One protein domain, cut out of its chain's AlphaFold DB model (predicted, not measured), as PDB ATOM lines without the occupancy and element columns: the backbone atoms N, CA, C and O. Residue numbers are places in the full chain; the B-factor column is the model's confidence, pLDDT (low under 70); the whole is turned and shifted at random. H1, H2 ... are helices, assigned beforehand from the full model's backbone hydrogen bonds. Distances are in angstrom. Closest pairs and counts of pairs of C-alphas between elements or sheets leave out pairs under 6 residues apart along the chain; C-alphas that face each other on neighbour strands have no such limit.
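AT A GLANCE: This is residues 2 to 113 of the 113 residues of an uncharacterized protein of Enhygromyxa salina (UniProt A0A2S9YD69). Short helices cluster round H3, which runs through the middle: H1 and H7 cover one side of it, H4 and H6 sit on opposite sides of it, and the last residue of H5, Gly 80, comes up to Thr 37 near the beginning of H3, the two helices making a nearly right-angled corner of 88 degrees. H2 folds back along H1. The printed part has 112 residues with seven named helices, H1 to H7 in chain order, and no named strand; the class is all helix. It is compact, with a radius of gyration of the C-alphas of 12.9 A, and rounded, spanning 32 by 30 by 25 A.

IN THESE COORDINATES: H1, residues 2 to 19, is the longest helix at 25.3 A, beginning at C-alpha 2 (-19.875, -12.203, -8.319). H2 is residues 24 to 32; H3, residues 36 to 49, 19.9 A; H4, residues 56 to 69, 19.5 A; H5, residues 71 to 80; H6, residues 84 to 92. H7, residues 100 to 111, ends at C-alpha 111 (-7.508, -10.991, -8.827).

HOW THE PARTS SIT: H1, H3 and H7 form a bundle, three helices side by side. H1 touches H7, closest C-alphas Arg 7 and Val 108, 6.3 A, at a steep tilt of 41 degrees, opposite ways. Residues 10 to 18 of H1 touch H3, closest C-alphas Leu 14 and Ile 42, 6.3 A. H1 and H2 form a helical hairpin, closest C-alphas Ile 13 and Leu 27, 6.6 A, with residues 9 to 16 of H1 touching H2. H3, the hub, touches five helices. H5 touches it about perpendicular at 88 degrees, closest C-alphas Thr 37 and Gly 80, 3.6 A. H3 and H4 form another helical hairpin, at a shallow tilt of 29 degrees, through residues 43 to 47 and 59 to 63, closest C-alphas Arg 47 and Ile 60, 7.0 A. Residues 37 to 41 of H3 only just touch H6, with 3 pairs of C-alphas within 8 A, closest Thr 37 and Val 86, 7.0 A. H4 and H6 are apart. In all seven helices every O i to N i+4 pair is within hydrogen-bond range.

THE WHOLE: The C-alphas farthest apart, Pro 54 and Ser 113, are 36.7 A apart. The printed part has no cut and no long link. Mean pLDDT of the printed part is 94.7; no printed residue is under 70.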
ATOM      1  N   ALA A   2     -20.837 -11.958  -7.225       73.94
ATOM      2  CA  ALA A   2     -19.875 -12.203  -8.319       73.94
ATOM      3  C   ALA A   2     -18.652 -13.036  -7.878       73.94
ATOM      4  O   ALA A   2     -18.302 -14.022  -8.514       73.94
ATOM      5  N   PHE A   3     -18.109 -12.709  -6.708       74.25
ATOM      6  CA  PHE A   3     -16.927 -13.353  -6.147       74.25
ATOM      7  C   PHE A   3     -17.065 -14.868  -5.879       74.25
ATOM      8  O   PHE A   3     -16.255 -15.685  -6.314       74.25
ATOM      9  N   GLU A   4     -18.143 -15.277  -5.199       80.38
ATOM     10  CA  GLU A   4     -18.433 -16.701  -4.954       80.38
ATOM     11  C   GLU A   4     -18.673 -17.463  -6.262       80.38
ATOM     12  O   GLU A   4     -18.304 -18.632  -6.378       80.38
ATOM     13  N   HIS A   5     -19.258 -16.793  -7.258       83.62
ATOM     14  CA  HIS A   5     -19.489 -17.368  -8.574       83.62
ATOM     15  C   HIS A   5     -18.174 -17.620  -9.324       83.62
ATOM     16  O   HIS A   5     -17.990 -18.713  -9.854       83.62
ATOM     17  N   GLN A   6     -17.232 -16.672  -9.301       85.69
ATOM     18  CA  GLN A   6     -15.904 -16.842  -9.900       85.69
ATOM     19  C   GLN A   6     -15.107 -17.954  -9.218       85.69
ATOM     20  O   GLN A   6     -14.567 -18.817  -9.905       85.69
ATOM     21  N   ARG A   7     -15.091 -18.011  -7.878       91.81
ATOM     22  CA  ARG A   7     -14.447 -19.120  -7.147       91.81
ATOM     23  C   ARG A   7     -15.056 -20.473  -7.514       91.81
ATOM     24  O   ARG A   7     -14.326 -21.435  -7.743       91.81
ATOM     25  N   ALA A   8     -16.384 -20.556  -7.598       91.62
ATOM     26  CA  ALA A   8     -17.070 -21.781  -7.997       91.62
ATOM     27  C   ALA A   8     -16.756 -22.176  -9.450       91.62
ATOM     28  O   ALA A   8     -16.534 -23.356  -9.723       91.62
ATOM     29  N   ALA A   9     -16.698 -21.211 -10.372       92.69
ATOM     30  CA  ALA A   9     -16.332 -21.444 -11.767       92.69
ATOM     31  C   ALA A   9     -14.874 -21.916 -11.898       92.69
ATOM     32  O   ALA A   9     -14.609 -22.925 -12.551       92.69
ATOM     33  N   ALA A  10     -13.946 -21.262 -11.202       95.19
ATOM     34  CA  ALA A  10     -12.532 -21.614 -11.150       95.19
ATOM     35  C   ALA A  10     -12.305 -23.037 -10.612       95.19
ATOM     36  O   ALA A  10     -11.618 -23.849 -11.237       95.19
ATOM     37  N   LEU A  11     -12.952 -23.379  -9.489       96.31
ATOM     38  CA  LEU A  11     -12.918 -24.735  -8.939       96.31
ATOM     39  C   LEU A  11     -13.500 -25.752  -9.913       96.31
ATOM     40  O   LEU A  11     -12.932 -26.829 -10.091       96.31
ATOM     41  N   ARG A  12     -14.607 -25.405 -10.575       96.44
ATOM     42  CA  ARG A  12     -15.232 -26.270 -11.572       96.44
ATOM     43  C   ARG A  12     -14.295 -26.542 -12.745       96.44
ATOM     44  O   ARG A  12     -14.237 -27.690 -13.176       96.44
ATOM     45  N   ILE A  13     -13.551 -25.549 -13.239       97.00
ATOM     46  CA  ILE A  13     -12.541 -25.739 -14.295       97.00
ATOM     47  C   ILE A  13     -11.469 -26.727 -13.822       97.00
ATOM     48  O   ILE A  13     -11.259 -27.753 -14.471       97.00
ATOM     49  N   LEU A  14     -10.841 -26.455 -12.673       97.50
ATOM     50  CA  LEU A  14      -9.761 -27.277 -12.122       97.50
ATOM     51  C   LEU A  14     -10.212 -28.730 -11.930       97.50
ATOM     52  O   LEU A  14      -9.596 -29.648 -12.473       97.50
ATOM     53  N   GLN A  15     -11.327 -28.939 -11.231       96.00
ATOM     54  CA  GLN A  15     -11.858 -30.273 -10.945       96.00
ATOM     55  C   GLN A  15     -12.309 -31.002 -12.211       96.00
ATOM     56  O   GLN A  15     -12.168 -32.218 -12.304       96.00
ATOM     57  N   SER A  16     -12.818 -30.285 -13.214       96.50
ATOM     58  CA  SER A  16     -13.219 -30.912 -14.479       96.50
ATOM     59  C   SER A  16     -12.020 -31.401 -15.279       96.50
ATOM     60  O   SER A  16     -12.098 -32.465 -15.896       96.50
ATOM     61  N   ILE A  17     -10.893 -30.686 -15.234       96.75
ATOM     62  CA  ILE A  17      -9.631 -31.168 -15.808       96.75
ATOM     63  C   ILE A  17      -9.092 -32.346 -14.990       96.75
ATOM     64  O   ILE A  17      -8.617 -33.327 -15.559       96.75
ATOM     65  N   GLU A  18      -9.187 -32.290 -13.669       95.31
ATOM     66  CA  GLU A  18      -8.680 -33.327 -12.772       95.31
ATOM     67  C   GLU A  18      -9.453 -34.650 -12.901       95.31
ATOM     68  O   GLU A  18      -8.860 -35.710 -13.097       95.31
ATOM     69  N   LEU A  19     -10.782 -34.583 -12.884       94.94
ATOM     70  CA  LEU A  19     -11.676 -35.742 -12.843       94.94
ATOM     71  C   LEU A  19     -12.195 -36.158 -14.225       94.94
ATOM     72  O   LEU A  19     -12.727 -37.254 -14.374       94.94
ATOM     73  N   GLY A  20     -12.065 -35.297 -15.240       94.12
ATOM     74  CA  GLY A  20     -12.667 -35.525 -16.556       94.12
ATOM     75  C   GLY A  20     -14.198 -35.479 -16.526       94.12
ATOM     76  O   GLY A  20     -14.843 -36.182 -17.300       94.12
ATOM     77  N   SER A  21     -14.788 -34.698 -15.616       94.62
ATOM     78  CA  SER A  21     -16.242 -34.656 -15.395       94.62
ATOM     79  C   SER A  21     -17.024 -33.858 -16.439       94.62
ATOM     80  O   SER A  21     -18.244 -33.986 -16.493       94.62
ATOM     81  N   LEU A  22     -16.352 -33.025 -17.241       95.50
ATOM     82  CA  LEU A  22     -16.949 -32.267 -18.343       95.50
ATOM     83  C   LEU A  22     -16.316 -32.666 -19.673       95.50
ATOM     84  O   LEU A  22     -15.136 -33.021 -19.741       95.50
ATOM     85  N   SER A  23     -17.095 -32.552 -20.744       94.94
ATOM     86  CA  SER A  23     -16.585 -32.682 -22.104       94.94
ATOM     87  C   SER A  23     -15.688 -31.499 -22.487       94.94
ATOM     88  O   SER A  23     -15.779 -30.407 -21.924       94.94
ATOM     89  N   SER A  24     -14.829 -31.700 -23.491       94.31
ATOM     90  CA  SER A  24     -13.916 -30.654 -23.976       94.31
ATOM     91  C   SER A  24     -14.636 -29.350 -24.396       94.31
ATOM     92  O   SER A  24     -14.157 -28.289 -24.002       94.31
ATOM     93  N   PRO A  25     -15.798 -29.371 -25.088       95.81
ATOM     94  CA  PRO A  25     -16.561 -28.151 -25.379       95.81
ATOM     95  C   PRO A  25     -17.145 -27.451 -24.144       95.81
ATOM     96  O   PRO A  25     -17.111 -26.229 -24.067       95.81
ATOM     97  N   GLU A  26     -17.674 -28.201 -23.174       96.12
ATOM     98  CA  GLU A  26     -18.227 -27.610 -21.944       96.12
ATOM     99  C   GLU A  26     -17.135 -26.927 -21.123       96.12
ATOM    100  O   GLU A  26     -17.330 -25.833 -20.599       96.12
ATOM    101  N   LEU A  27     -15.974 -27.573 -21.032       96.06
ATOM    102  CA  LEU A  27     -14.819 -27.025 -20.343       96.06
ATOM    103  C   LEU A  27     -14.229 -25.820 -21.085       96.06
ATOM    104  O   LEU A  27     -13.811 -24.865 -20.441       96.06
ATOM    105  N   PHE A  28     -14.235 -25.839 -22.420       97.19
ATOM    106  CA  PHE A  28     -13.823 -24.696 -23.231       97.19
ATOM    107  C   PHE A  28     -14.663 -23.451 -22.936       97.19
ATOM    108  O   PHE A  28     -14.077 -22.408 -22.675       97.19
ATOM    109  N   ASN A  29     -15.995 -23.563 -22.890       95.94
ATOM    110  CA  ASN A  29     -16.863 -22.417 -22.595       95.94
ATOM    111  C   ASN A  29     -16.546 -21.790 -21.225       95.94
ATOM    112  O   ASN A  29     -16.525 -20.574 -21.094       95.94
ATOM    113  N   LEU A  30     -16.252 -22.615 -20.211       95.69
ATOM    114  CA  LEU A  30     -15.856 -22.108 -18.892       95.69
ATOM    115  C   LEU A  30     -14.502 -21.394 -18.927       95.69
ATOM    116  O   LEU A  30     -14.319 -20.398 -18.238       95.69
ATOM    117  N   ILE A  31     -13.547 -21.923 -19.695       96.44
ATOM    118  CA  ILE A  31     -12.214 -21.330 -19.830       96.44
ATOM    119  C   ILE A  31     -12.286 -20.015 -20.614       96.44
ATOM    120  O   ILE A  31     -11.647 -19.052 -20.211       96.44
ATOM    121  N   GLU A  32     -13.076 -19.949 -21.685       95.31
ATOM    122  CA  GLU A  32     -13.217 -18.753 -22.528       95.31
ATOM    123  C   GLU A  32     -13.758 -17.543 -21.748       95.31
ATOM    124  O   GLU A  32     -13.358 -16.413 -22.013       95.31
ATOM    125  N   GLU A  33     -14.618 -17.779 -20.757       93.25
ATOM    126  CA  GLU A  33     -15.164 -16.737 -19.878       93.25
ATOM    127  C   GLU A  33     -14.258 -16.405 -18.677       93.25
ATOM    128  O   GLU A  33     -14.496 -15.417 -17.979       93.25
ATOM    129  N   ALA A  34     -13.243 -17.229 -18.400       95.12
ATOM    130  CA  ALA A  34     -12.380 -17.070 -17.237       95.12
ATOM    131  C   ALA A  34     -11.270 -16.035 -17.463       95.12
ATOM    132  O   ALA A  34     -10.797 -15.808 -18.576       95.12
ATOM    133  N   ASP A  35     -10.795 -15.452 -16.365       95.56
ATOM    134  CA  ASP A  35      -9.626 -14.582 -16.391       95.56
ATOM    135  C   ASP A  35      -8.378 -15.341 -16.916       95.56
ATOM    136  O   ASP A  35      -8.111 -16.464 -16.462       95.56
ATOM    137  N   PRO A  36      -7.606 -14.782 -17.870       97.31
ATOM    138  CA  PRO A  36      -6.439 -15.458 -18.435       97.31
ATOM    139  C   PRO A  36      -5.395 -15.885 -17.396       97.31
ATOM    140  O   PRO A  36      -4.834 -16.983 -17.495       97.31
ATOM    141  N   THR A  37      -5.156 -15.055 -16.383       97.62
ATOM    142  CA  THR A  37      -4.197 -15.298 -15.298       97.62
ATOM    143  C   THR A  37      -4.637 -16.473 -14.443       97.62
ATOM    144  O   THR A  37      -3.847 -17.379 -14.161       97.62
ATOM    145  N   LEU A  38      -5.928 -16.539 -14.116       96.94
ATOM    146  CA  LEU A  38      -6.513 -17.689 -13.429       96.94
ATOM    147  C   LEU A  38      -6.339 -18.985 -14.239       96.94
ATOM    148  O   LEU A  38      -5.963 -20.019 -13.681       96.94
ATOM    149  N   VAL A  39      -6.584 -18.945 -15.553       97.75
ATOM    150  CA  VAL A  39      -6.421 -20.114 -16.434       97.75
ATOM    151  C   VAL A  39      -4.967 -20.584 -16.448       97.75
ATOM    152  O   VAL A  39      -4.711 -21.786 -16.310       97.75
ATOM    153  N   TYR A  40      -4.005 -19.663 -16.567       98.19
ATOM    154  CA  TYR A  40      -2.580 -19.987 -16.486       98.19
ATOM    155  C   TYR A  40      -2.234 -20.667 -15.157       98.19
ATOM    156  O   TYR A  40      -1.667 -21.764 -15.158       98.19
ATOM    157  N   LEU A  41      -2.619 -20.054 -14.035       98.00
ATOM    158  CA  LEU A  41      -2.308 -20.546 -12.696       98.00
ATOM    159  C   LEU A  41      -2.915 -21.937 -12.459       98.00
ATOM    160  O   LEU A  41      -2.209 -22.825 -11.983       98.00
ATOM    161  N   ILE A  42      -4.165 -22.188 -12.867       97.88
ATOM    162  CA  ILE A  42      -4.792 -23.524 -12.790       97.88
ATOM    163  C   ILE A  42      -4.001 -24.552 -13.609       97.88
ATOM    164  O   ILE A  42      -3.723 -25.655 -13.129       97.88
ATOM    165  N   PHE A  43      -3.614 -24.212 -14.841       97.81
ATOM    166  CA  PHE A  43      -2.847 -25.117 -15.698       97.81
ATOM    167  C   PHE A  43      -1.473 -25.426 -15.090       97.81
ATOM    168  O   PHE A  43      -1.017 -26.572 -15.122       97.81
ATOM    169  N   THR A  44      -0.797 -24.428 -14.531       97.75
ATOM    170  CA  THR A  44       0.507 -24.607 -13.887       97.75
ATOM    171  C   THR A  44       0.384 -25.429 -12.608       97.75
ATOM    172  O   THR A  44       1.135 -26.393 -12.447       97.75
ATOM    173  N   TRP A  45      -0.619 -25.155 -11.771       97.75
ATOM    174  CA  TRP A  45      -0.905 -25.930 -10.564       97.75
ATOM    175  C   TRP A  45      -1.121 -27.410 -10.888       97.75
ATOM    176  O   TRP A  45      -0.446 -28.268 -10.321       97.75
ATOM    177  N   LEU A  46      -1.960 -27.726 -11.884       97.00
ATOM    178  CA  LEU A  46      -2.197 -29.108 -12.319       97.00
ATOM    179  C   LEU A  46      -0.915 -29.778 -12.836       97.00
ATOM    180  O   LEU A  46      -0.626 -30.917 -12.472       97.00
ATOM    181  N   ARG A  47      -0.097 -29.080 -13.635       95.69
ATOM    182  CA  ARG A  47       1.186 -29.624 -14.123       95.69
ATOM    183  C   ARG A  47       2.161 -29.938 -12.998       95.69
ATOM    184  O   ARG A  47       2.855 -30.953 -13.068       95.69
ATOM    185  N   VAL A  48       2.254 -29.068 -11.995       95.31
ATOM    186  CA  VAL A  48       3.147 -29.274 -10.850       95.31
ATOM    187  C   VAL A  48       2.622 -30.410  -9.979       95.31
ATOM    188  O   VAL A  48       3.367 -31.347  -9.690       95.31
ATOM    189  N   ARG A  49       1.330 -30.377  -9.636       94.50
ATOM    190  CA  ARG A  49       0.674 -31.344  -8.752       94.50
ATOM    191  C   ARG A  49       0.724 -32.773  -9.283       94.50
ATOM    192  O   ARG A  49       0.886 -33.701  -8.492       94.50
ATOM    193  N   TYR A  50       0.606 -32.936 -10.600       94.00
ATOM    194  CA  TYR A  50       0.550 -34.237 -11.264       94.00
ATOM    195  C   TYR A  50       1.884 -34.684 -11.880       94.00
ATOM    196  O   TYR A  50       1.930 -35.725 -12.520       94.00
ATOM    197  N   ARG A  51       3.002 -33.969 -11.680       89.81
ATOM    198  CA  ARG A  51       4.298 -34.296 -12.319       89.81
ATOM    199  C   ARG A  51       4.761 -35.750 -12.113       89.81
ATOM    200  O   ARG A  51       5.437 -36.299 -12.980       89.81
ATOM    201  N   SER A  52       4.438 -36.357 -10.974       88.69
ATOM    202  CA  SER A  52       4.838 -37.730 -10.624       88.69
ATOM    203  C   SER A  52       3.661 -38.583 -10.140       88.69
ATOM    204  O   SER A  52       3.862 -39.582  -9.453       88.69
ATOM    205  N   ASP A  53       2.440 -38.176 -10.481       92.56
ATOM    206  CA  ASP A  53       1.212 -38.853 -10.071       92.56
ATOM    207  C   ASP A  53       0.776 -39.881 -11.137       92.56
ATOM    208  O   ASP A  53       0.844 -39.579 -12.331       92.56
ATOM    209  N   PRO A  54       0.306 -41.088 -10.769       91.88
ATOM    210  CA  PRO A  54      -0.212 -42.061 -11.734       91.88
ATOM    211  C   PRO A  54      -1.346 -41.532 -12.628       91.88
ATOM    212  O   PRO A  54      -1.506 -41.996 -13.755       91.88
ATOM    213  N   ALA A  55      -2.123 -40.552 -12.163       92.06
ATOM    214  CA  ALA A  55      -3.199 -39.929 -12.927       92.06
ATOM    215  C   ALA A  55      -2.716 -38.832 -13.900       92.06
ATOM    216  O   ALA A  55      -3.533 -38.269 -14.635       92.06
ATOM    217  N   ALA A  56      -1.408 -38.544 -13.954       93.50
ATOM    218  CA  ALA A  56      -0.832 -37.506 -14.808       93.50
ATOM    219  C   ALA A  56      -1.235 -37.642 -16.276       93.50
ATOM    220  O   ALA A  56      -1.570 -36.646 -16.912       93.50
ATOM    221  N   GLU A  57      -1.240 -38.862 -16.815       93.88
ATOM    222  CA  GLU A  57      -1.588 -39.096 -18.219       93.88
ATOM    223  C   GLU A  57      -2.998 -38.584 -18.544       93.88
ATOM    224  O   GLU A  57      -3.193 -37.897 -19.546       93.88
ATOM    225  N   GLY A  58      -3.969 -38.838 -17.662       95.06
ATOM    226  CA  GLY A  58      -5.346 -38.379 -17.842       95.06
ATOM    227  C   GLY A  58      -5.481 -36.862 -17.714       95.06
ATOM    228  O   GLY A  58      -6.093 -36.221 -18.570       95.06
ATOM    229  N   VAL A  59      -4.895 -36.280 -16.665       96.62
ATOM    230  CA  VAL A  59      -4.991 -34.838 -16.380       96.62
ATOM    231  C   VAL A  59      -4.275 -34.024 -17.457       96.62
ATOM    232  O   VAL A  59      -4.878 -33.166 -18.103       96.62
ATOM    233  N   ILE A  60      -3.004 -34.336 -17.714       96.38
ATOM    234  CA  ILE A  60      -2.192 -33.641 -18.717       96.38
ATOM    235  C   ILE A  60      -2.731 -33.909 -20.124       96.38
ATOM    236  O   ILE A  60      -2.755 -32.994 -20.948       96.38
ATOM    237  N   GLY A  61      -3.224 -35.121 -20.399       95.75
ATOM    238  CA  GLY A  61      -3.869 -35.469 -21.663       95.75
ATOM    239  C   GLY A  61      -5.050 -34.554 -21.988       95.75
ATOM    240  O   GLY A  61      -5.091 -33.990 -23.082       95.75
ATOM    241  N   ARG A  62      -5.949 -34.314 -21.023       96.62
ATOM    242  CA  ARG A  62      -7.087 -33.391 -21.191       96.62
ATOM    243  C   ARG A  62      -6.650 -31.943 -21.397       96.62
ATOM    244  O   ARG A  62      -7.195 -31.261 -22.260       96.62
ATOM    245  N   MET A  63      -5.633 -31.480 -20.671       97.25
ATOM    246  CA  MET A  63      -5.068 -30.141 -20.890       97.25
ATOM    247  C   MET A  63      -4.501 -29.986 -22.307       97.25
ATOM    248  O   MET A  63      -4.730 -28.979 -22.974       97.25
ATOM    249  N   VAL A  64      -3.764 -30.993 -22.782       96.12
ATOM    250  CA  VAL A  64      -3.195 -31.006 -24.135       96.12
ATOM    251  C   VAL A  64      -4.296 -31.067 -25.193       96.12
ATOM    252  O   VAL A  64      -4.189 -30.376 -26.206       96.12
ATOM    253  N   GLU A  65      -5.345 -31.861 -24.978       96.06
ATOM    254  CA  GLU A  65      -6.512 -31.918 -25.862       96.06
ATOM    255  C   GLU A  65      -7.175 -30.543 -25.996       96.06
ATOM    256  O   GLU A  65      -7.375 -30.085 -27.121       96.06
ATOM    257  N   LEU A  66      -7.439 -29.853 -24.879       96.38
ATOM    258  CA  LEU A  66      -8.025 -28.507 -24.877       96.38
ATOM    259  C   LEU A  66      -7.179 -27.526 -25.687       96.38
ATOM    260  O   LEU A  66      -7.697 -26.889 -26.601       96.38
ATOM    261  N   CYS A  67      -5.875 -27.451 -25.412       96.69
ATOM    262  CA  CYS A  67      -4.977 -26.539 -26.123       96.69
ATOM    263  C   CYS A  67      -4.883 -26.843 -27.625       96.69
ATOM    264  O   CYS A  67      -4.762 -25.922 -28.431       96.69
ATOM    265  N   LYS A  68      -4.920 -28.126 -28.014       97.12
ATOM    266  CA  LYS A  68      -4.884 -28.545 -29.425       97.12
ATOM    267  C   LYS A  68      -6.184 -28.231 -30.151       97.12
ATOM    268  O   LYS A  68      -6.148 -27.817 -31.307       97.12
ATOM    269  N   ARG A  69      -7.320 -28.474 -29.498       97.44
ATOM    270  CA  ARG A  69      -8.651 -28.300 -30.082       97.44
ATOM    271  C   ARG A  69      -9.057 -26.830 -30.156       97.44
ATOM    272  O   ARG A  69      -9.706 -26.441 -31.121       97.44
ATOM    273  N   TYR A  70      -8.643 -26.032 -29.176       97.69
ATOM    274  CA  TYR A  70      -9.005 -24.626 -29.036       97.69
ATOM    275  C   TYR A  70      -7.740 -23.763 -28.910       97.69
ATOM    276  O   TYR A  70      -7.240 -23.539 -27.804       97.69
ATOM    277  N   PRO A  71      -7.194 -23.248 -30.029       97.00
ATOM    278  CA  PRO A  71      -5.995 -22.409 -30.004       97.00
ATOM    279  C   PRO A  71      -6.130 -21.144 -29.143       97.00
ATOM    280  O   PRO A  71      -5.124 -20.666 -28.619       97.00
ATOM    281  N   SER A  72      -7.353 -20.633 -28.954       96.88
ATOM    282  CA  SER A  72      -7.651 -19.521 -28.042       96.88
ATOM    283  C   SER A  72      -7.277 -19.837 -26.593       96.88
ATOM    284  O   SER A  72      -6.698 -18.981 -25.940       96.88
ATOM    285  N   VAL A  73      -7.456 -21.079 -26.125       97.50
ATOM    286  CA  VAL A  73      -7.002 -21.506 -24.786       97.50
ATOM    287  C   VAL A  73      -5.484 -21.392 -24.669       97.50
ATOM    288  O   VAL A  73      -4.959 -20.934 -23.661       97.50
ATOM    289  N   THR A  74      -4.747 -21.760 -25.723       97.31
ATOM    290  CA  THR A  74      -3.285 -21.593 -25.734       97.31
ATOM    291  C   THR A  74      -2.889 -20.116 -25.696       97.31
ATOM    292  O   THR A  74      -1.900 -19.774 -25.050       97.31
ATOM    293  N   ALA A  75      -3.622 -19.247 -26.396       96.94
ATOM    294  CA  ALA A  75      -3.385 -17.806 -26.363       96.94
ATOM    295  C   ALA A  75      -3.660 -17.228 -24.966       96.94
ATOM    296  O   ALA A  75      -2.799 -16.546 -24.423       96.94
ATOM    297  N   GLN A  76      -4.780 -17.606 -24.357       96.69
ATOM    298  CA  GLN A  76      -5.199 -17.170 -23.029       96.69
ATOM    299  C   GLN A  76      -4.217 -17.607 -21.931       96.69
ATOM    300  O   GLN A  76      -3.819 -16.801 -21.101       96.69
ATOM    301  N   VAL A  77      -3.723 -18.851 -21.974       96.88
ATOM    302  CA  VAL A  77      -2.668 -19.315 -21.052       96.88
ATOM    303  C   VAL A  77      -1.388 -18.484 -21.201       96.88
ATOM    304  O   VAL A  77      -0.730 -18.190 -20.209       96.88
ATOM    305  N   LYS A  78      -1.003 -18.117 -22.430       96.69
ATOM    306  CA  LYS A  78       0.190 -17.287 -22.665       96.69
ATOM    307  C   LYS A  78      -0.003 -15.844 -22.209       96.69
ATOM    308  O   LYS A  78       0.954 -15.242 -21.742       96.69
ATOM    309  N   GLU A  79      -1.202 -15.306 -22.382       96.75
ATOM    310  CA  GLU A  79      -1.571 -13.973 -21.913       96.75
ATOM    311  C   GLU A  79      -1.514 -13.903 -20.386       96.75
ATOM    312  O   GLU A  79      -0.781 -13.079 -19.849       96.75
ATOM    313  N   GLY A  80      -2.173 -14.841 -19.699       96.31
ATOM    314  CA  GLY A  80      -2.187 -14.897 -18.238       96.31
ATOM    315  C   GLY A  80      -0.814 -15.082 -17.602       96.31
ATOM    316  O   GLY A  80      -0.571 -14.590 -16.508       96.31
ATOM    317  N   GLN A  81       0.120 -15.746 -18.293       97.31
ATOM    318  CA  GLN A  81       1.495 -15.904 -17.809       97.31
ATOM    319  C   GLN A  81       2.209 -14.562 -17.567       97.31
ATOM    320  O   GLN A  81       3.128 -14.502 -16.755       97.31
ATOM    321  N   ALA A  82       1.847 -13.511 -18.305       95.75
ATOM    322  CA  ALA A  82       2.520 -12.215 -18.241       95.75
ATOM    323  C   ALA A  82       1.989 -11.301 -17.121       95.75
ATOM    324  O   ALA A  82       2.473 -10.178 -16.979       95.75
ATOM    325  N   ASP A  83       0.992 -11.748 -16.359       96.88
ATOM    326  CA  ASP A  83       0.377 -10.956 -15.301       96.88
ATOM    327  C   ASP A  83       1.239 -10.929 -14.029       96.88
ATOM    328  O   ASP A  83       1.773 -11.947 -13.587       96.88
ATOM    329  N   SER A  84       1.328  -9.759 -13.398       96.00
ATOM    330  CA  SER A  84       2.021  -9.556 -12.119       96.00
ATOM    331  C   SER A  84       1.497 -10.425 -10.968       96.00
ATOM    332  O   SER A  84       2.227 -10.695 -10.017       96.00
ATOM    333  N   VAL A  85       0.247 -10.891 -11.034       96.81
ATOM    334  CA  VAL A  85      -0.327 -11.825 -10.056       96.81
ATOM    335  C   VAL A  85       0.351 -13.194 -10.136       96.81
ATOM    336  O   VAL A  85       0.462 -13.865  -9.112       96.81
ATOM    337  N   VAL A  86       0.860 -13.597 -11.305       97.00
ATOM    338  CA  VAL A  86       1.665 -14.821 -11.425       97.00
ATOM    339  C   VAL A  86       2.971 -14.676 -10.657       97.00
ATOM    340  O   VAL A  86       3.278 -15.533  -9.835       97.00
ATOM    341  N   GLU A  87       3.702 -13.582 -10.880       96.12
ATOM    342  CA  GLU A  87       4.962 -13.300 -10.178       96.12
ATOM    343  C   GLU A  87       4.741 -13.240  -8.662       96.12
ATOM    344  O   GLU A  87       5.417 -13.936  -7.911       96.12
ATOM    345  N   TRP A  88       3.710 -12.515  -8.215       97.25
ATOM    346  CA  TRP A  88       3.312 -12.476  -6.807       97.25
ATOM    347  C   TRP A  88       3.050 -13.872  -6.228       97.25
ATOM    348  O   TRP A  88       3.507 -14.178  -5.125       97.25
ATOM    349  N   PHE A  89       2.315 -14.722  -6.951       97.38
ATOM    350  CA  PHE A  89       2.011 -16.064  -6.470       97.38
ATOM    351  C   PHE A  89       3.284 -16.907  -6.354       97.38
ATOM    352  O   PHE A  89       3.459 -17.597  -5.356       97.38
ATOM    353  N   GLU A  90       4.165 -16.857  -7.354       95.25
ATOM    354  CA  GLU A  90       5.392 -17.661  -7.402       95.25
ATOM    355  C   GLU A  90       6.471 -17.190  -6.416       95.25
ATOM    356  O   GLU A  90       7.287 -18.006  -5.979       95.25
ATOM    357  N   ASP A  91       6.444 -15.916  -6.021       96.50
ATOM    358  CA  ASP A  91       7.312 -15.362  -4.979       96.50
ATOM    359  C   ASP A  91       6.850 -15.739  -3.563       96.50
ATOM    360  O   ASP A  91       7.678 -15.969  -2.675       96.50
ATOM    361  N   GLU A  92       5.536 -15.796  -3.326       96.00
ATOM    362  CA  GLU A  92       4.969 -16.001  -1.987       96.00
ATOM    363  C   GLU A  92       4.556 -17.452  -1.693       96.00
ATOM    364  O   GLU A  92       4.530 -17.856  -0.526       96.00
ATOM    365  N   TYR A  93       4.239 -18.251  -2.717       96.38
ATOM    366  CA  TYR A  93       3.640 -19.578  -2.565       96.38
ATOM    367  C   TYR A  93       4.281 -20.613  -3.491       96.38
ATOM    368  O   TYR A  93       4.659 -20.345  -4.630       96.38
ATOM    369  N   ALA A  94       4.321 -21.866  -3.035       92.94
ATOM    370  CA  ALA A  94       4.618 -22.998  -3.902       92.94
ATOM    371  C   ALA A  94       3.322 -23.691  -4.340       92.94
ATOM    372  O   ALA A  94       2.469 -24.030  -3.520       92.94
ATOM    373  N   TYR A  95       3.206 -24.012  -5.632       91.44
ATOM    374  CA  TYR A  95       2.045 -24.729  -6.186       91.44
ATOM    375  C   TYR A  95       1.747 -26.077  -5.500       91.44
ATOM    376  O   TYR A  95       0.632 -26.578  -5.596       91.44
ATOM    377  N   GLY A  96       2.734 -26.689  -4.835       88.88
ATOM    378  CA  GLY A  96       2.569 -27.959  -4.121       88.88
ATOM    379  C   GLY A  96       2.000 -27.837  -2.704       88.88
ATOM    380  O   GLY A  96       1.563 -28.849  -2.161       88.88
ATOM    381  N   ASP A  97       1.992 -26.635  -2.121       90.50
ATOM    382  CA  ASP A  97       1.664 -26.436  -0.703       90.50
ATOM    383  C   ASP A  97       0.164 -26.225  -0.462       90.50
ATOM    384  O   ASP A  97      -0.330 -26.429   0.647       90.50
ATOM    385  N   LEU A  98      -0.571 -25.834  -1.505       94.00
ATOM    386  CA  LEU A  98      -1.998 -25.538  -1.439       94.00
ATOM    387  C   LEU A  98      -2.812 -26.660  -2.083       94.00
ATOM    388  O   LEU A  98      -2.524 -27.099  -3.200       94.00
ATOM    389  N   ASP A  99      -3.876 -27.088  -1.399       95.12
ATOM    390  CA  ASP A  99      -4.918 -27.888  -2.038       95.12
ATOM    391  C   ASP A  99      -5.724 -27.049  -3.046       95.12
ATOM    392  O   ASP A  99      -5.615 -25.823  -3.093       95.12
ATOM    393  N   ALA A 100      -6.548 -27.708  -3.864       94.88
ATOM    394  CA  ALA A 100      -7.305 -27.038  -4.919       94.88
ATOM    395  C   ALA A 100      -8.240 -25.929  -4.398       94.88
ATOM    396  O   ALA A 100      -8.421 -24.919  -5.079       94.88
ATOM    397  N   GLN A 101      -8.837 -26.094  -3.210       95.31
ATOM    398  CA  GLN A 101      -9.746 -25.093  -2.643       95.31
ATOM    399  C   GLN A 101      -8.986 -23.874  -2.143       95.31
ATOM    400  O   GLN A 101      -9.353 -22.753  -2.492       95.31
ATOM    401  N   ALA A 102      -7.924 -24.091  -1.369       95.75
ATOM    402  CA  ALA A 102      -7.076 -23.026  -0.858       95.75
ATOM    403  C   ALA A 102      -6.401 -22.258  -2.001       95.75
ATOM    404  O   ALA A 102      -6.410 -21.029  -2.004       95.75
ATOM    405  N   PHE A 103      -5.893 -22.977  -3.004       97.19
ATOM    406  CA  PHE A 103      -5.281 -22.399  -4.194       97.19
ATOM    407  C   PHE A 103      -6.250 -21.492  -4.962       97.19
ATOM    408  O   PHE A 103      -5.950 -20.321  -5.186       97.19
ATOM    409  N   VAL A 104      -7.435 -22.000  -5.328       96.50
ATOM    410  CA  VAL A 104      -8.416 -21.200  -6.075       96.50
ATOM    411  C   VAL A 104      -8.915 -20.019  -5.247       96.50
ATOM    412  O   VAL A 104      -9.053 -18.924  -5.783       96.50
ATOM    413  N   ALA A 105      -9.178 -20.219  -3.952       95.00
ATOM    414  CA  ALA A 105      -9.629 -19.138  -3.087       95.00
ATOM    415  C   ALA A 105      -8.614 -17.989  -3.058       95.00
ATOM    416  O   ALA A 105      -9.009 -16.851  -3.297       95.00
ATOM    417  N   LEU A 106      -7.333 -18.310  -2.853       96.06
ATOM    418  CA  LEU A 106      -6.234 -17.349  -2.786       96.06
ATOM    419  C   LEU A 106      -6.050 -16.571  -4.096       96.06
ATOM    420  O   LEU A 106      -5.944 -15.348  -4.077       96.06
ATOM    421  N   VAL A 107      -6.021 -17.268  -5.234       95.50
ATOM    422  CA  VAL A 107      -5.814 -16.624  -6.541       95.50
ATOM    423  C   VAL A 107      -6.995 -15.725  -6.897       95.50
ATOM    424  O   VAL A 107      -6.794 -14.592  -7.324       95.50
ATOM    425  N   VAL A 108      -8.228 -16.194  -6.691       94.81
ATOM    426  CA  VAL A 108      -9.421 -15.392  -6.997       94.81
ATOM    427  C   VAL A 108      -9.546 -14.202  -6.041       94.81
ATOM    428  O   VAL A 108      -9.910 -13.123  -6.489       94.81
ATOM    429  N   ASP A 109      -9.193 -14.356  -4.757       94.19
ATOM    430  CA  ASP A 109      -9.084 -13.222  -3.824       94.19
ATOM    431  C   ASP A 109      -8.134 -12.147  -4.352       94.19
ATOM    432  O   ASP A 109      -8.452 -10.962  -4.293       94.19
ATOM    433  N   LYS A 110      -6.974 -12.560  -4.874       95.06
ATOM    434  CA  LYS A 110      -5.954 -11.638  -5.372       95.06
ATOM    435  C   LYS A 110      -6.369 -10.912  -6.651       95.06
ATOM    436  O   LYS A 110      -6.031  -9.745  -6.807       95.06
ATOM    437  N   LEU A 111      -7.062 -11.590  -7.562       93.12
ATOM    438  CA  LEU A 111      -7.508 -10.991  -8.827       93.12
ATOM    439  C   LEU A 111      -8.608  -9.937  -8.631       93.12
ATOM    440  O   LEU A 111      -8.768  -9.052  -9.466       93.12
ATOM    441  N   GLU A 112      -9.356 -10.019  -7.531       88.44
ATOM    442  CA  GLU A 112     -10.483  -9.128  -7.232       88.44
ATOM    443  C   GLU A 112     -10.114  -7.970  -6.283       88.44
ATOM    444  O   GLU A 112     -10.950  -7.098  -6.025       88.44
ATOM    445  N   SER A 113      -8.888  -7.964  -5.743       84.44
ATOM    446  CA  SER A 113      -8.368  -6.937  -4.826       84.44
ATOM    447  C   SER A 113      -7.674  -5.792  -5.553       84.44
ATOM    448  O   SER A 113      -7.960  -4.623  -5.208       84.44
TER     449      SER A 113